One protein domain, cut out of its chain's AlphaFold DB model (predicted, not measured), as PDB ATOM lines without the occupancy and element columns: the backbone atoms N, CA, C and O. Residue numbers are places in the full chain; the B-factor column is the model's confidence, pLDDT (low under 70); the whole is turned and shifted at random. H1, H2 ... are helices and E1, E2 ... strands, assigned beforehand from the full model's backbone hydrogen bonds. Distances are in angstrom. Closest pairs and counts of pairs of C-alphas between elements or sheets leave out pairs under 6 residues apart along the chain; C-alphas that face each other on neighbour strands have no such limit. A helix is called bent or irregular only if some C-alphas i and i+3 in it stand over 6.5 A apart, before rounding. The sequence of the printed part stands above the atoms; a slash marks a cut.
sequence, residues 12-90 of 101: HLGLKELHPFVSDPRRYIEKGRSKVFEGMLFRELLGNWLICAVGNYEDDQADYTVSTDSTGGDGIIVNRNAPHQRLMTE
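This is residues 12 to 90 of the 101 residues of an uncharacterized protein of Mesorhizobium sp (UniProt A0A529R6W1). A small twisted sheet of three antiparallel strands has one long helix, H3, packed along one of its faces, mainly over the edge strand E1, and no named helix covers the sheet's other face. Two shorter helices, H1 and the very short H2, lie away from the sheet, toward the end where H3 begins, and residues 29 to 41 make a long stretch with no named element between H2 and H3. The printed part has 79 residues, with three named helices and three named strands in the order H1, H2, H3, E1, E2, E3; the class is mixed, helices and strands, and the sheet's order is E1, E2, E3. The whole is compact, with a radius of gyration of the C-alphas of 12.6 A, and the C-alphas span 36 by 27 by 19 A.

Begin with the sheet of E1, residues 64 to 67, E2, residues 76 to 79, and E3, residues 82 to 88. It is a meander, each strand the antiparallel neighbour of the one before, and E1 and E3 are its edge strands. E1 and E2 form a hairpin with directions at 146 degrees; look at N 67 and O 76, 2.8 A apart, and N 65 and O 78, 2.9 A apart, both within hydrogen-bond range. E2 and E3 form the next hairpin, at 156 degrees, where N 77 and O 87 are 2.9 A apart, again within hydrogen-bond range. The sheet is only just strongly twisted, with C-alphas up to 4.2 A off its best plane. H3, residues 42 to 58, is on one face of it, giving two layers, a helix layer and a sheet layer, and its height over the sheet is 8.7 A. It lies over E1 and runs along the strands, at 3 degrees to E1 on the local plane. The closest C-alphas of H3 and E1 are those of Cys 52 and Tyr 64, 5.1 A apart. H1, residues 12 to 23, only just touches H3, with 3 pairs of C-alphas within 8 A, through its residues 18 to 21 alone; the closest C-alphas are those of Leu 18 and Leu 46, 7.0 A apart. H1 and H3 run opposite ways at a steep tilt of 56 degrees. H2, residues 25 to 28, and H1 only just touch, with 3 pairs of C-alphas within 8 A and only at the corner by their link; the closest C-alphas are those of Phe 21 and Tyr 28, 5.6 A apart. H2 and H3 are close but not clearly touching, with the C-alphas of Tyr 28 and Phe 42 the closest at 6.9 A. H1 and H2 are not on the sheet. In H3 every O i to N i+4 pair is within hydrogen-bond range; in H1 6 of 8 are, and H2 is too short for such a pair.

Find C-alpha 42 at (-87.806, 149.919, -0.067); from there H3 runs 24.4 A to C-alpha 58 at (-70.870, 156.844, 16.055). E1 covers 9.8 A, E2 9.9 A and E3 14.7 A, the last ending at C-alpha 88, (-90.341, 160.238, 12.748). H1 begins at C-alpha 12, (-78.553, 139.227, 8.720), and is 16.0 A long; it is irregular, with C-alphas 17 and 20 at 7.0 A. H2 measures 5.4 A.

The two C-alphas farthest apart are those of Arg 27 and Gln 61, at 36.6 A. The printed part has no cut. The link from H2 to H3, 13 residues, is long. The mean pLDDT of the printed part is 81.5, and residue 22 and residues 25 to 31 are under 70.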
ATOM      1  N   HIS A  12     -78.514 140.229   9.791       74.56
ATOM      2  CA  HIS A  12     -78.553 139.227   8.720       74.56
ATOM      3  C   HIS A  12     -79.909 139.198   7.994       74.56
ATOM      4  O   HIS A  12     -79.957 139.206   6.766       74.56
ATOM      5  N   LEU A  13     -81.016 139.217   8.745       75.25
ATOM      6  CA  LEU A  13     -82.365 139.298   8.185       75.25
ATOM      7  C   LEU A  13     -82.596 140.629   7.468       75.25
ATOM      8  O   LEU A  13     -83.185 140.634   6.391       75.25
ATOM      9  N   GLY A  14     -82.095 141.736   8.021       74.06
ATOM     10  CA  GLY A  14     -82.161 143.038   7.357       74.06
ATOM     11  C   GLY A  14     -81.432 143.060   6.027       74.06
ATOM     12  O   GLY A  14     -82.012 143.450   5.021       74.06
ATOM     13  N   LEU A  15     -80.201 142.558   5.984       75.75
ATOM     14  CA  LEU A  15     -79.416 142.488   4.756       75.75
ATOM     15  C   LEU A  15     -80.043 141.552   3.723       75.75
ATOM     16  O   LEU A  15     -80.036 141.873   2.541       75.75
ATOM     17  N   LYS A  16     -80.631 140.427   4.148       80.12
ATOM     18  CA  LYS A  16     -81.350 139.521   3.243       80.12
ATOM     19  C   LYS A  16     -82.548 140.206   2.581       80.12
ATOM     20  O   LYS A  16     -82.762 140.014   1.388       80.12
ATOM     21  N   GLU A  17     -83.300 141.002   3.337       73.12
ATOM     22  CA  GLU A  17     -84.407 141.794   2.795       73.12
ATOM     23  C   GLU A  17     -83.906 142.929   1.899       73.12
ATOM     24  O   GLU A  17     -84.479 143.146   0.842       73.12
ATOM     25  N   LEU A  18     -82.820 143.614   2.273       73.88
ATOM     26  CA  LEU A  18     -82.248 144.718   1.493       73.88
ATOM     27  C   LEU A  18     -81.537 144.258   0.210       73.88
ATOM     28  O   LEU A  18     -81.408 145.034  -0.739       73.88
ATOM     29  N   HIS A  19     -81.077 143.007   0.161       81.12
ATOM     30  CA  HIS A  19     -80.231 142.482  -0.909       81.12
ATOM     31  C   HIS A  19     -80.795 142.697  -2.329       81.12
ATOM     32  O   HIS A  19     -80.051 143.197  -3.178       81.12
ATOM     33  N   PRO A  20     -82.075 142.400  -2.637       71.56
ATOM     34  CA  PRO A  20     -82.642 142.649  -3.966       71.56
ATOM     35  C   PRO A  20     -82.615 144.129  -4.381       71.56
ATOM     36  O   PRO A  20     -82.577 144.433  -5.568       71.56
ATOM     37  N   PHE A  21     -82.609 145.058  -3.421       71.25
ATOM     38  CA  PHE A  21     -82.658 146.503  -3.686       71.25
ATOM     39  C   PHE A  21     -81.273 147.086  -3.934       71.25
ATOM     40  O   PHE A  21     -81.134 148.029  -4.704       71.25
ATOM     41  N   VAL A  22     -80.250 146.508  -3.303       68.75
ATOM     42  CA  VAL A  22     -78.848 146.855  -3.567       68.75
ATOM     43  C   VAL A  22     -78.394 146.264  -4.905       68.75
ATOM     44  O   VAL A  22     -77.654 146.907  -5.644       68.75
ATOM     45  N   SER A  23     -78.855 145.055  -5.231       77.38
ATOM     46  CA  SER A  23     -78.453 144.330  -6.446       77.38
ATOM     47  C   SER A  23     -79.199 144.752  -7.718       77.38
ATOM     48  O   SER A  23     -78.600 144.722  -8.789       77.38
ATOM     49  N   ASP A  24     -80.464 145.182  -7.626       77.00
ATOM     50  CA  ASP A  24     -81.240 145.733  -8.753       77.00
ATOM     51  C   ASP A  24     -82.055 146.979  -8.328       77.00
ATOM     52  O   ASP A  24     -83.288 146.951  -8.223       77.00
ATOM     53  N   PRO A  25     -81.382 148.114  -8.056       66.12
ATOM     54  CA  PRO A  25     -82.032 149.304  -7.512       66.12
ATOM     55  C   PRO A  25     -83.098 149.883  -8.448       66.12
ATOM     56  O   PRO A  25     -84.156 150.306  -7.981       66.12
ATOM     57  N   ARG A  26     -82.883 149.844  -9.771       69.81
ATOM     58  CA  ARG A  26     -83.818 150.407 -10.766       69.81
ATOM     59  C   ARG A  26     -85.190 149.746 -10.723       69.81
ATOM     60  O   ARG A  26     -86.199 150.396 -10.979       69.81
ATOM     61  N   ARG A  27     -85.238 148.453 -10.400       67.75
ATOM     62  CA  ARG A  27     -86.486 147.694 -10.360       67.75
ATOM     63  C   ARG A  27     -87.257 147.869  -9.054       67.75
ATOM     64  O   ARG A  27     -88.483 147.764  -9.067       67.75
ATOM     65  N   TYR A  28     -86.569 148.129  -7.942       66.25
ATOM     66  CA  TYR A  28     -87.172 147.999  -6.613       66.25
ATOM     67  C   TYR A  28     -87.189 149.279  -5.763       66.25
ATOM     68  O   TYR A  28     -88.134 149.443  -4.991       66.25
ATOM     69  N   ILE A  29     -86.241 150.214  -5.916       67.75
ATOM     70  CA  ILE A  29     -86.159 151.425  -5.065       67.75
ATOM     71  C   ILE A  29     -87.336 152.389  -5.282       67.75
ATOM     72  O   ILE A  29     -87.845 152.989  -4.329       67.75
ATOM     73  N   GLU A  30     -87.807 152.534  -6.521       63.78
ATOM     74  CA  GLU A  30     -88.818 153.548  -6.848       63.78
ATOM     75  C   GLU A  30     -90.256 153.088  -6.581       63.78
ATOM     76  O   GLU A  30     -91.095 153.892  -6.168       63.78
ATOM     77  N   LYS A  31     -90.556 151.801  -6.807       67.62
ATOM     78  CA  LYS A  31     -91.944 151.302  -6.886       67.62
ATOM     79  C   LYS A  31     -92.244 150.091  -5.997       67.62
ATOM     80  O   LYS A  31     -93.401 149.687  -5.905       67.62
ATOM     81  N   GLY A  32     -91.240 149.492  -5.356       72.12
ATOM     82  CA  GLY A  32     -91.428 148.304  -4.524       72.12
ATOM     83  C   GLY A  32     -91.822 148.638  -3.082       72.12
ATOM     84  O   GLY A  32     -91.251 149.545  -2.477       72.12
ATOM     85  N   ARG A  33     -92.778 147.877  -2.529       80.19
ATOM     86  CA  ARG A  33     -93.234 147.960  -1.130       80.19
ATOM     87  C   ARG A  33     -92.939 146.668  -0.372       80.19
ATOM     88  O   ARG A  33     -93.176 145.573  -0.891       80.19
ATOM     89  N   SER A  34     -92.480 146.790   0.870       76.50
ATOM     90  CA  SER A  34     -92.230 145.643   1.741       76.50
ATOM     91  C   SER A  34     -93.527 145.081   2.315       76.50
ATOM     92  O   SER A  34     -94.277 145.781   2.986       76.50
ATOM     93  N   LYS A  35     -93.765 143.779   2.138       78.19
ATOM     94  CA  LYS A  35     -94.871 143.079   2.820       78.19
ATOM     95  C   LYS A  35     -94.595 142.843   4.309       78.19
ATOM     96  O   LYS A  35     -95.521 142.610   5.080       78.19
ATOM     97  N   VAL A  36     -93.323 142.865   4.709       76.31
ATOM     98  CA  VAL A  36     -92.900 142.625   6.094       76.31
ATOM     99  C   VAL A  36     -93.004 143.909   6.911       76.31
ATOM    100  O   VAL A  36     -93.504 143.858   8.033       76.31
ATOM    101  N   PHE A  37     -92.616 145.044   6.324       78.38
ATOM    102  CA  PHE A  37     -92.645 146.373   6.944       78.38
ATOM    103  C   PHE A  37     -93.886 147.170   6.536       78.38
ATOM    104  O   PHE A  37     -93.779 148.303   6.088       78.38
ATOM    105  N   GLU A  38     -95.062 146.546   6.644       83.06
ATOM    106  CA  GLU A  38     -96.372 147.221   6.540       83.06
ATOM    107  C   GLU A  38     -96.550 148.114   5.299       83.06
ATOM    108  O   GLU A  38     -97.282 149.095   5.310       83.06
ATOM    109  N   GLY A  39     -95.916 147.747   4.187       80.75
ATOM    110  CA  GLY A  39     -96.038 148.465   2.927       80.75
ATOM    111  C   GLY A  39     -95.080 149.642   2.750       80.75
ATOM    112  O   GLY A  39     -95.201 150.307   1.721       80.75
ATOM    113  N   MET A  40     -94.126 149.876   3.658       83.44
ATOM    114  CA  MET A  40     -93.049 150.858   3.460       83.44
ATOM    115  C   MET A  40     -92.333 150.626   2.125       83.44
ATOM    116  O   MET A  40     -92.107 149.478   1.711       83.44
ATOM    117  N   LEU A  41     -91.975 151.707   1.438       83.19
ATOM    118  CA  LEU A  41     -91.179 151.649   0.219       83.19
ATOM    119  C   LEU A  41     -89.758 151.217   0.560       83.19
ATOM    120  O   LEU A  41     -89.193 151.559   1.597       83.19
ATOM    121  N   PHE A  42     -89.138 150.460  -0.340       79.69
ATOM    122  CA  PHE A  42     -87.806 149.919  -0.067       79.69
ATOM    123  C   PHE A  42     -86.731 150.998   0.105       79.69
ATOM    124  O   PHE A  42     -85.788 150.795   0.866       79.69
ATOM    125  N   ARG A  43     -86.900 152.162  -0.533       81.69
ATOM    126  CA  ARG A  43     -86.035 153.328  -0.305       81.69
ATOM    127  C   ARG A  43     -86.140 153.891   1.114       81.69
ATOM    128  O   ARG A  43     -85.123 154.292   1.664       81.69
ATOM    129  N   GLU A  44     -87.332 153.868   1.711       85.06
ATOM    130  CA  GLU A  44     -87.572 154.331   3.083       85.06
ATOM    131  C   GLU A  44     -86.891 153.387   4.067       85.06
ATOM    132  O   GLU A  44     -86.124 153.811   4.927       85.06
ATOM    133  N   LEU A  45     -87.075 152.080   3.861       83.94
ATOM    134  CA  LEU A  45     -86.423 151.061   4.674       83.94
ATOM    135  C   LEU A  45     -84.892 151.150   4.591       83.94
ATOM    136  O   LEU A  45     -84.222 151.069   5.619       83.94
ATOM    137  N   LEU A  46     -84.340 151.324   3.385       82.62
ATOM    138  CA  LEU A  46     -82.897 151.452   3.181       82.62
ATOM    139  C   LEU A  46     -82.346 152.738   3.809       82.62
ATOM    140  O   LEU A  46     -81.336 152.678   4.505       82.62
ATOM    141  N   GLY A  47     -83.008 153.878   3.597       85.19
ATOM    142  CA  GLY A  47     -82.607 155.161   4.176       85.19
ATOM    143  C   GLY A  47     -82.593 155.113   5.702       85.19
ATOM    144  O   GLY A  47     -81.578 155.426   6.323       85.19
ATOM    145  N   ASN A  48     -83.670 154.612   6.305       88.62
ATOM    146  CA  ASN A  48     -83.763 154.485   7.757       88.62
ATOM    147  C   ASN A  48     -82.730 153.499   8.310       88.62
ATOM    148  O   ASN A  48     -82.119 153.767   9.343       88.62
ATOM    149  N   TRP A  49     -82.480 152.385   7.612       87.56
ATOM    150  CA  TRP A  49     -81.444 151.435   8.017       87.56
ATOM    151  C   TRP A  49     -80.042 152.057   7.981       87.56
ATOM    152  O   TRP A  49     -79.277 151.846   8.918       87.56
ATOM    153  N   LEU A  50     -79.716 152.849   6.952       87.69
ATOM    154  CA  LEU A  50     -78.428 153.548   6.855       87.69
ATOM    155  C   LEU A  50     -78.231 154.537   8.009       87.69
ATOM    156  O   LEU A  50     -77.150 154.575   8.592       87.69
ATOM    157  N   ILE A  51     -79.274 155.285   8.380       89.75
ATOM    158  CA  ILE A  51     -79.224 156.194   9.535       89.75
ATOM    159  C   ILE A  51     -78.967 155.405  10.823       89.75
ATOM    160  O   ILE A  51     -78.095 155.786  11.599       89.75
ATOM    161  N   CYS A  52     -79.668 154.286  11.042       90.19
ATOM    162  CA  CYS A  52     -79.416 153.432  12.205       90.19
ATOM    163  C   CYS A  52     -77.987 152.874  12.212       90.19
ATOM    164  O   CYS A  52     -77.357 152.840  13.263       90.19
ATOM    165  N   ALA A  53     -77.474 152.439  11.057       88.25
ATOM    166  CA  ALA A  53     -76.133 151.877  10.942       88.25
ATOM    167  C   ALA A  53     -75.050 152.902  11.304       88.25
ATOM    168  O   ALA A  53     -74.152 152.576  12.072       88.25
ATOM    169  N   VAL A  54     -75.157 154.135  10.795       91.81
ATOM    170  CA  VAL A  54     -74.226 155.223  11.134       91.81
ATOM    171  C   VAL A  54     -74.391 155.640  12.594       91.81
ATOM    172  O   VAL A  54     -73.403 155.726  13.309       91.81
ATOM    173  N   GLY A  55     -75.624 155.829  13.072       90.75
ATOM    174  CA  GLY A  55     -75.874 156.227  14.459       90.75
ATOM    175  C   GLY A  55     -75.312 155.233  15.478       90.75
ATOM    176  O   GLY A  55     -74.679 155.645  16.439       90.75
ATOM    177  N   ASN A  56     -75.474 153.929  15.233       91.31
ATOM    178  CA  ASN A  56     -74.917 152.882  16.098       91.31
ATOM    179  C   ASN A  56     -73.395 152.726  15.967       91.31
ATOM    180  O   ASN A  56     -72.785 152.084  16.812       91.31
ATOM    181  N   TYR A  57     -72.789 153.232  14.890       92.25
ATOM    182  CA  TYR A  57     -71.334 153.252  14.733       92.25
ATOM    183  C   TYR A  57     -70.701 154.447  15.459       92.25
ATOM    184  O   TYR A  57     -69.621 154.312  16.021       92.25
ATOM    185  N   GLU A  58     -71.366 155.603  15.443       94.50
ATOM    186  CA  GLU A  58     -70.870 156.844  16.055       94.50
ATOM    187  C   GLU A  58     -71.144 156.929  17.570       94.50
ATOM    188  O   GLU A  58     -70.437 157.642  18.282       94.50
ATOM    189  N   ASP A  59     -72.163 156.224  18.070       88.81
ATOM    190  CA  ASP A  59     -72.535 156.194  19.488       88.81
ATOM    191  C   ASP A  59     -72.609 154.750  20.012       88.81
ATOM    192  O   ASP A  59     -73.591 154.040  19.794       88.81
ATOM    193  N   ASP A  60     -71.589 154.339  20.771       87.00
ATOM    194  CA  ASP A  60     -71.502 153.014  21.406       87.00
ATOM    195  C   ASP A  60     -72.629 152.740  22.427       87.00
ATOM    196  O   ASP A  60     -72.806 151.603  22.871       87.00
ATOM    197  N   GLN A  61     -73.374 153.767  22.853       87.44
ATOM    198  CA  GLN A  61     -74.528 153.630  23.747       87.44
ATOM    199  C   GLN A  61     -75.862 153.581  22.990       87.44
ATOM    200  O   GLN A  61     -76.914 153.376  23.610       87.44
ATOM    201  N   ALA A  62     -75.857 153.750  21.669       87.06
ATOM    202  CA  ALA A  62     -77.060 153.692  20.857       87.06
ATOM    203  C   ALA A  62     -77.431 152.254  20.454       87.06
ATOM    204  O   ALA A  62     -76.590 151.435  20.096       87.06
ATOM    205  N   ASP A  63     -78.734 151.955  20.473       90.94
ATOM    206  CA  ASP A  63     -79.315 150.769  19.829       90.94
ATOM    207  C   ASP A  63     -80.488 151.218  18.946       90.94
ATOM    208  O   ASP A  63     -81.670 150.982  19.231       90.94
ATOM    209  N   TYR A  64     -80.151 151.977  17.899       91.75
ATOM    210  CA  TYR A  64     -81.090 152.454  16.894       91.75
ATOM    211  C   TYR A  64     -81.566 151.321  15.992       91.75
ATOM    212  O   TYR A  64     -80.789 150.511  15.477       91.75
ATOM    213  N   THR A  65     -82.868 151.308  15.724       90.38
ATOM    214  CA  THR A  65     -83.483 150.398  14.763       90.38
ATOM    215  C   THR A  65     -84.690 151.037  14.085       90.38
ATOM    216  O   THR A  65     -85.248 152.022  14.569       90.38
ATOM    217  N   VAL A  66     -85.098 150.452  12.960       88.75
ATOM    218  CA  VAL A  66     -86.251 150.898  12.173       88.75
ATOM    219  C   VAL A  66     -87.506 150.162  12.641       88.75
ATOM    220  O   VAL A  66     -87.522 148.927  12.723       88.75
ATOM    221  N   SER A  67     -88.557 150.926  12.916       86.25
ATOM    222  CA  SER A  67     -89.926 150.464  13.141       86.25
ATOM    223  C   SER A  67     -90.832 150.949  12.014       86.25
ATOM    224  O   SER A  67     -90.619 152.021  11.448       86.25
ATOM    225  N   THR A  68     -91.880 150.179  11.735       83.44
ATOM    226  CA  THR A  68     -93.002 150.655  10.920       83.44
ATOM    227  C   THR A  68     -93.752 151.780  11.630       83.44
ATOM    228  O   THR A  68     -93.753 151.856  12.867       83.44
ATOM    229  N   ASP A  69     -94.389 152.642  10.840       81.44
ATOM    230  CA  ASP A  69     -95.375 153.602  11.317       81.44
ATOM    231  C   ASP A  69     -96.788 153.131  10.949       81.44
ATOM    232  O   ASP A  69     -97.159 153.058   9.778       81.44
ATOM    233  N   SER A  70     -97.609 152.864  11.965       74.44
ATOM    234  CA  SER A  70     -99.009 152.472  11.790       74.44
ATOM    235  C   SER A  70     -99.881 153.553  11.142       74.44
ATOM    236  O   SER A  70    -101.000 153.252  10.733       74.44
ATOM    237  N   THR A  71     -99.411 154.805  11.084       78.31
ATOM    238  CA  THR A  71    -100.134 155.905  10.428       78.31
ATOM    239  C   THR A  71     -99.784 156.076   8.950       78.31
ATOM    240  O   THR A  71    -100.436 156.856   8.260       78.31
ATOM    241  N   GLY A  72     -98.849 155.269   8.438       72.56
ATOM    242  CA  GLY A  72     -98.487 155.230   7.024       72.56
ATOM    243  C   GLY A  72     -97.371 156.192   6.614       72.56
ATOM    244  O   GLY A  72     -97.223 156.415   5.415       72.56
ATOM    245  N   GLY A  73     -96.615 156.749   7.565       81.19
ATOM    246  CA  GLY A  73     -95.389 157.502   7.294       81.19
ATOM    247  C   GLY A  73     -94.216 156.610   6.874       81.19
ATOM    248  O   GLY A  73     -94.319 155.379   6.821       81.19
ATOM    249  N   ASP A  74     -93.060 157.227   6.631       86.12
ATOM    250  CA  ASP A  74     -91.889 156.557   6.040       86.12
ATOM    251  C   ASP A  74     -91.078 155.738   7.054       86.12
ATOM    252  O   ASP A  74     -89.933 155.361   6.806       86.12
ATOM    253  N   GLY A  75     -91.673 155.445   8.207       87.50
ATOM    254  CA  GLY A  75     -91.078 154.704   9.307       87.50
ATOM    255  C   GLY A  75     -90.689 155.576  10.496       87.50
ATOM    256  O   GLY A  75     -90.837 156.797  10.520       87.50
ATOM    257  N   ILE A  76     -90.223 154.897  11.539       89.50
ATOM    258  CA  ILE A  76     -89.823 155.507  12.805       89.50
ATOM    259  C   ILE A  76     -88.481 154.909  13.194       89.50
ATOM    260  O   ILE A  76     -88.363 153.688  13.328       89.50
ATOM    261  N   ILE A  77     -87.478 155.748  13.429       90.12
ATOM    262  CA  ILE A  77     -86.241 155.303  14.069       90.12
ATOM    263  C   ILE A  77     -86.438 155.387  15.579       90.12
ATOM    264  O   ILE A  77     -86.869 156.409  16.121       90.12
ATOM    265  N   VAL A  78     -86.135 154.290  16.264       90.69
ATOM    266  CA  VAL A  78     -86.260 154.170  17.717       90.69
ATOM    267  C   VAL A  78     -84.924 153.762  18.310       90.69
ATOM    268  O   VAL A  78     -84.254 152.890  17.762       90.69
ATOM    269  N   ASN A  79     -84.550 154.374  19.434       91.00
ATOM    270  CA  ASN A  79     -83.443 153.898  20.257       91.00
ATOM    271  C   ASN A  79     -83.999 152.924  21.300       91.00
ATOM    272  O   ASN A  79     -84.811 153.312  22.142       91.00
ATOM    273  N   ARG A  80     -83.579 151.658  21.270       86.25
ATOM    274  CA  ARG A  80     -84.026 150.653  22.249       86.25
ATOM    275  C   ARG A  80     -83.547 150.956  23.666       86.25
ATOM    276  O   ARG A  80     -84.252 150.615  24.614       86.25
ATOM    277  N   ASN A  81     -82.425 151.659  23.808       86.88
ATOM    278  CA  ASN A  81     -81.896 152.089  25.102       86.88
ATOM    279  C   ASN A  81     -82.616 153.338  25.642       86.88
ATOM    280  O   ASN A  81     -82.562 153.620  26.837       86.88
ATOM    281  N   ALA A  82     -83.337 154.066  24.784       84.50
ATOM    282  CA  ALA A  82     -84.106 155.254  25.141       84.50
ATOM    283  C   ALA A  82     -85.483 155.231  24.444       84.50
ATOM    284  O   ALA A  82     -85.717 156.002  23.515       84.50
ATOM    285  N   PRO A  83     -86.430 154.382  24.889       71.75
ATOM    286  CA  PRO A  83     -87.671 154.086  24.157       71.75
ATOM    287  C   PRO A  83     -88.618 155.284  23.976       71.75
ATOM    288  O   PRO A  83     -89.543 155.234  23.163       71.75
ATOM    289  N   HIS A  84     -88.399 156.367  24.723       78.81
ATOM    290  CA  HIS A  84     -89.121 157.629  24.566       78.81
ATOM    291  C   HIS A  84     -88.596 158.480  23.400       78.81
ATOM    292  O   HIS A  84     -89.291 159.386  22.948       78.81
ATOM    293  N   GLN A  85     -87.395 158.188  22.897       80.62
ATOM    294  CA  GLN A  85     -86.815 158.850  21.738       80.62
ATOM    295  C   GLN A  85     -87.298 158.156  20.467       80.62
ATOM    296  O   GLN A  85     -86.943 157.013  20.167       80.62
ATOM    297  N   ARG A  86     -88.140 158.872  19.726       83.81
ATOM    298  CA  ARG A  86     -88.670 158.451  18.433       83.81
ATOM    299  C   ARG A  86     -88.369 159.532  17.415       83.81
ATOM    300  O   ARG A  86     -88.751 160.683  17.615       83.81
ATOM    301  N   LEU A  87     -87.712 159.151  16.334       86.94
ATOM    302  CA  LEU A  87     -87.449 160.027  15.205       86.94
ATOM    303  C   LEU A  87     -88.404 159.605  14.094       86.94
ATOM    304  O   LEU A  87     -88.234 158.546  13.491       86.94
ATOM    305  N   MET A  88     -89.449 160.406  13.893       85.88
ATOM    306  CA  MET A  88     -90.341 160.238  12.748       85.88
ATOM    307  C   MET A  88     -89.547 160.586  11.496       85.88
ATOM    308  O   MET A  88     -88.917 161.646  11.439       85.88
ATOM    309  N   THR A  89     -89.529 159.675  10.534       84.00
ATOM    310  CA  THR A  89     -88.844 159.899   9.266       84.00
ATOM    311  C   THR A  89     -89.890 160.238   8.227       84.00
ATOM    312  O   THR A  89     -90.851 159.495   8.070       84.00
ATOM    313  N   GLU A  90     -89.696 161.353   7.535       78.75
ATOM    314  CA  GLU A  90     -90.569 161.819   6.465       78.75
ATOM    315  C   GLU A  90     -89.672 162.216   5.291       78.75
ATOM    316  O   GLU A  90     -88.731 163.003   5.454       78.75
TER     317      GLU A  90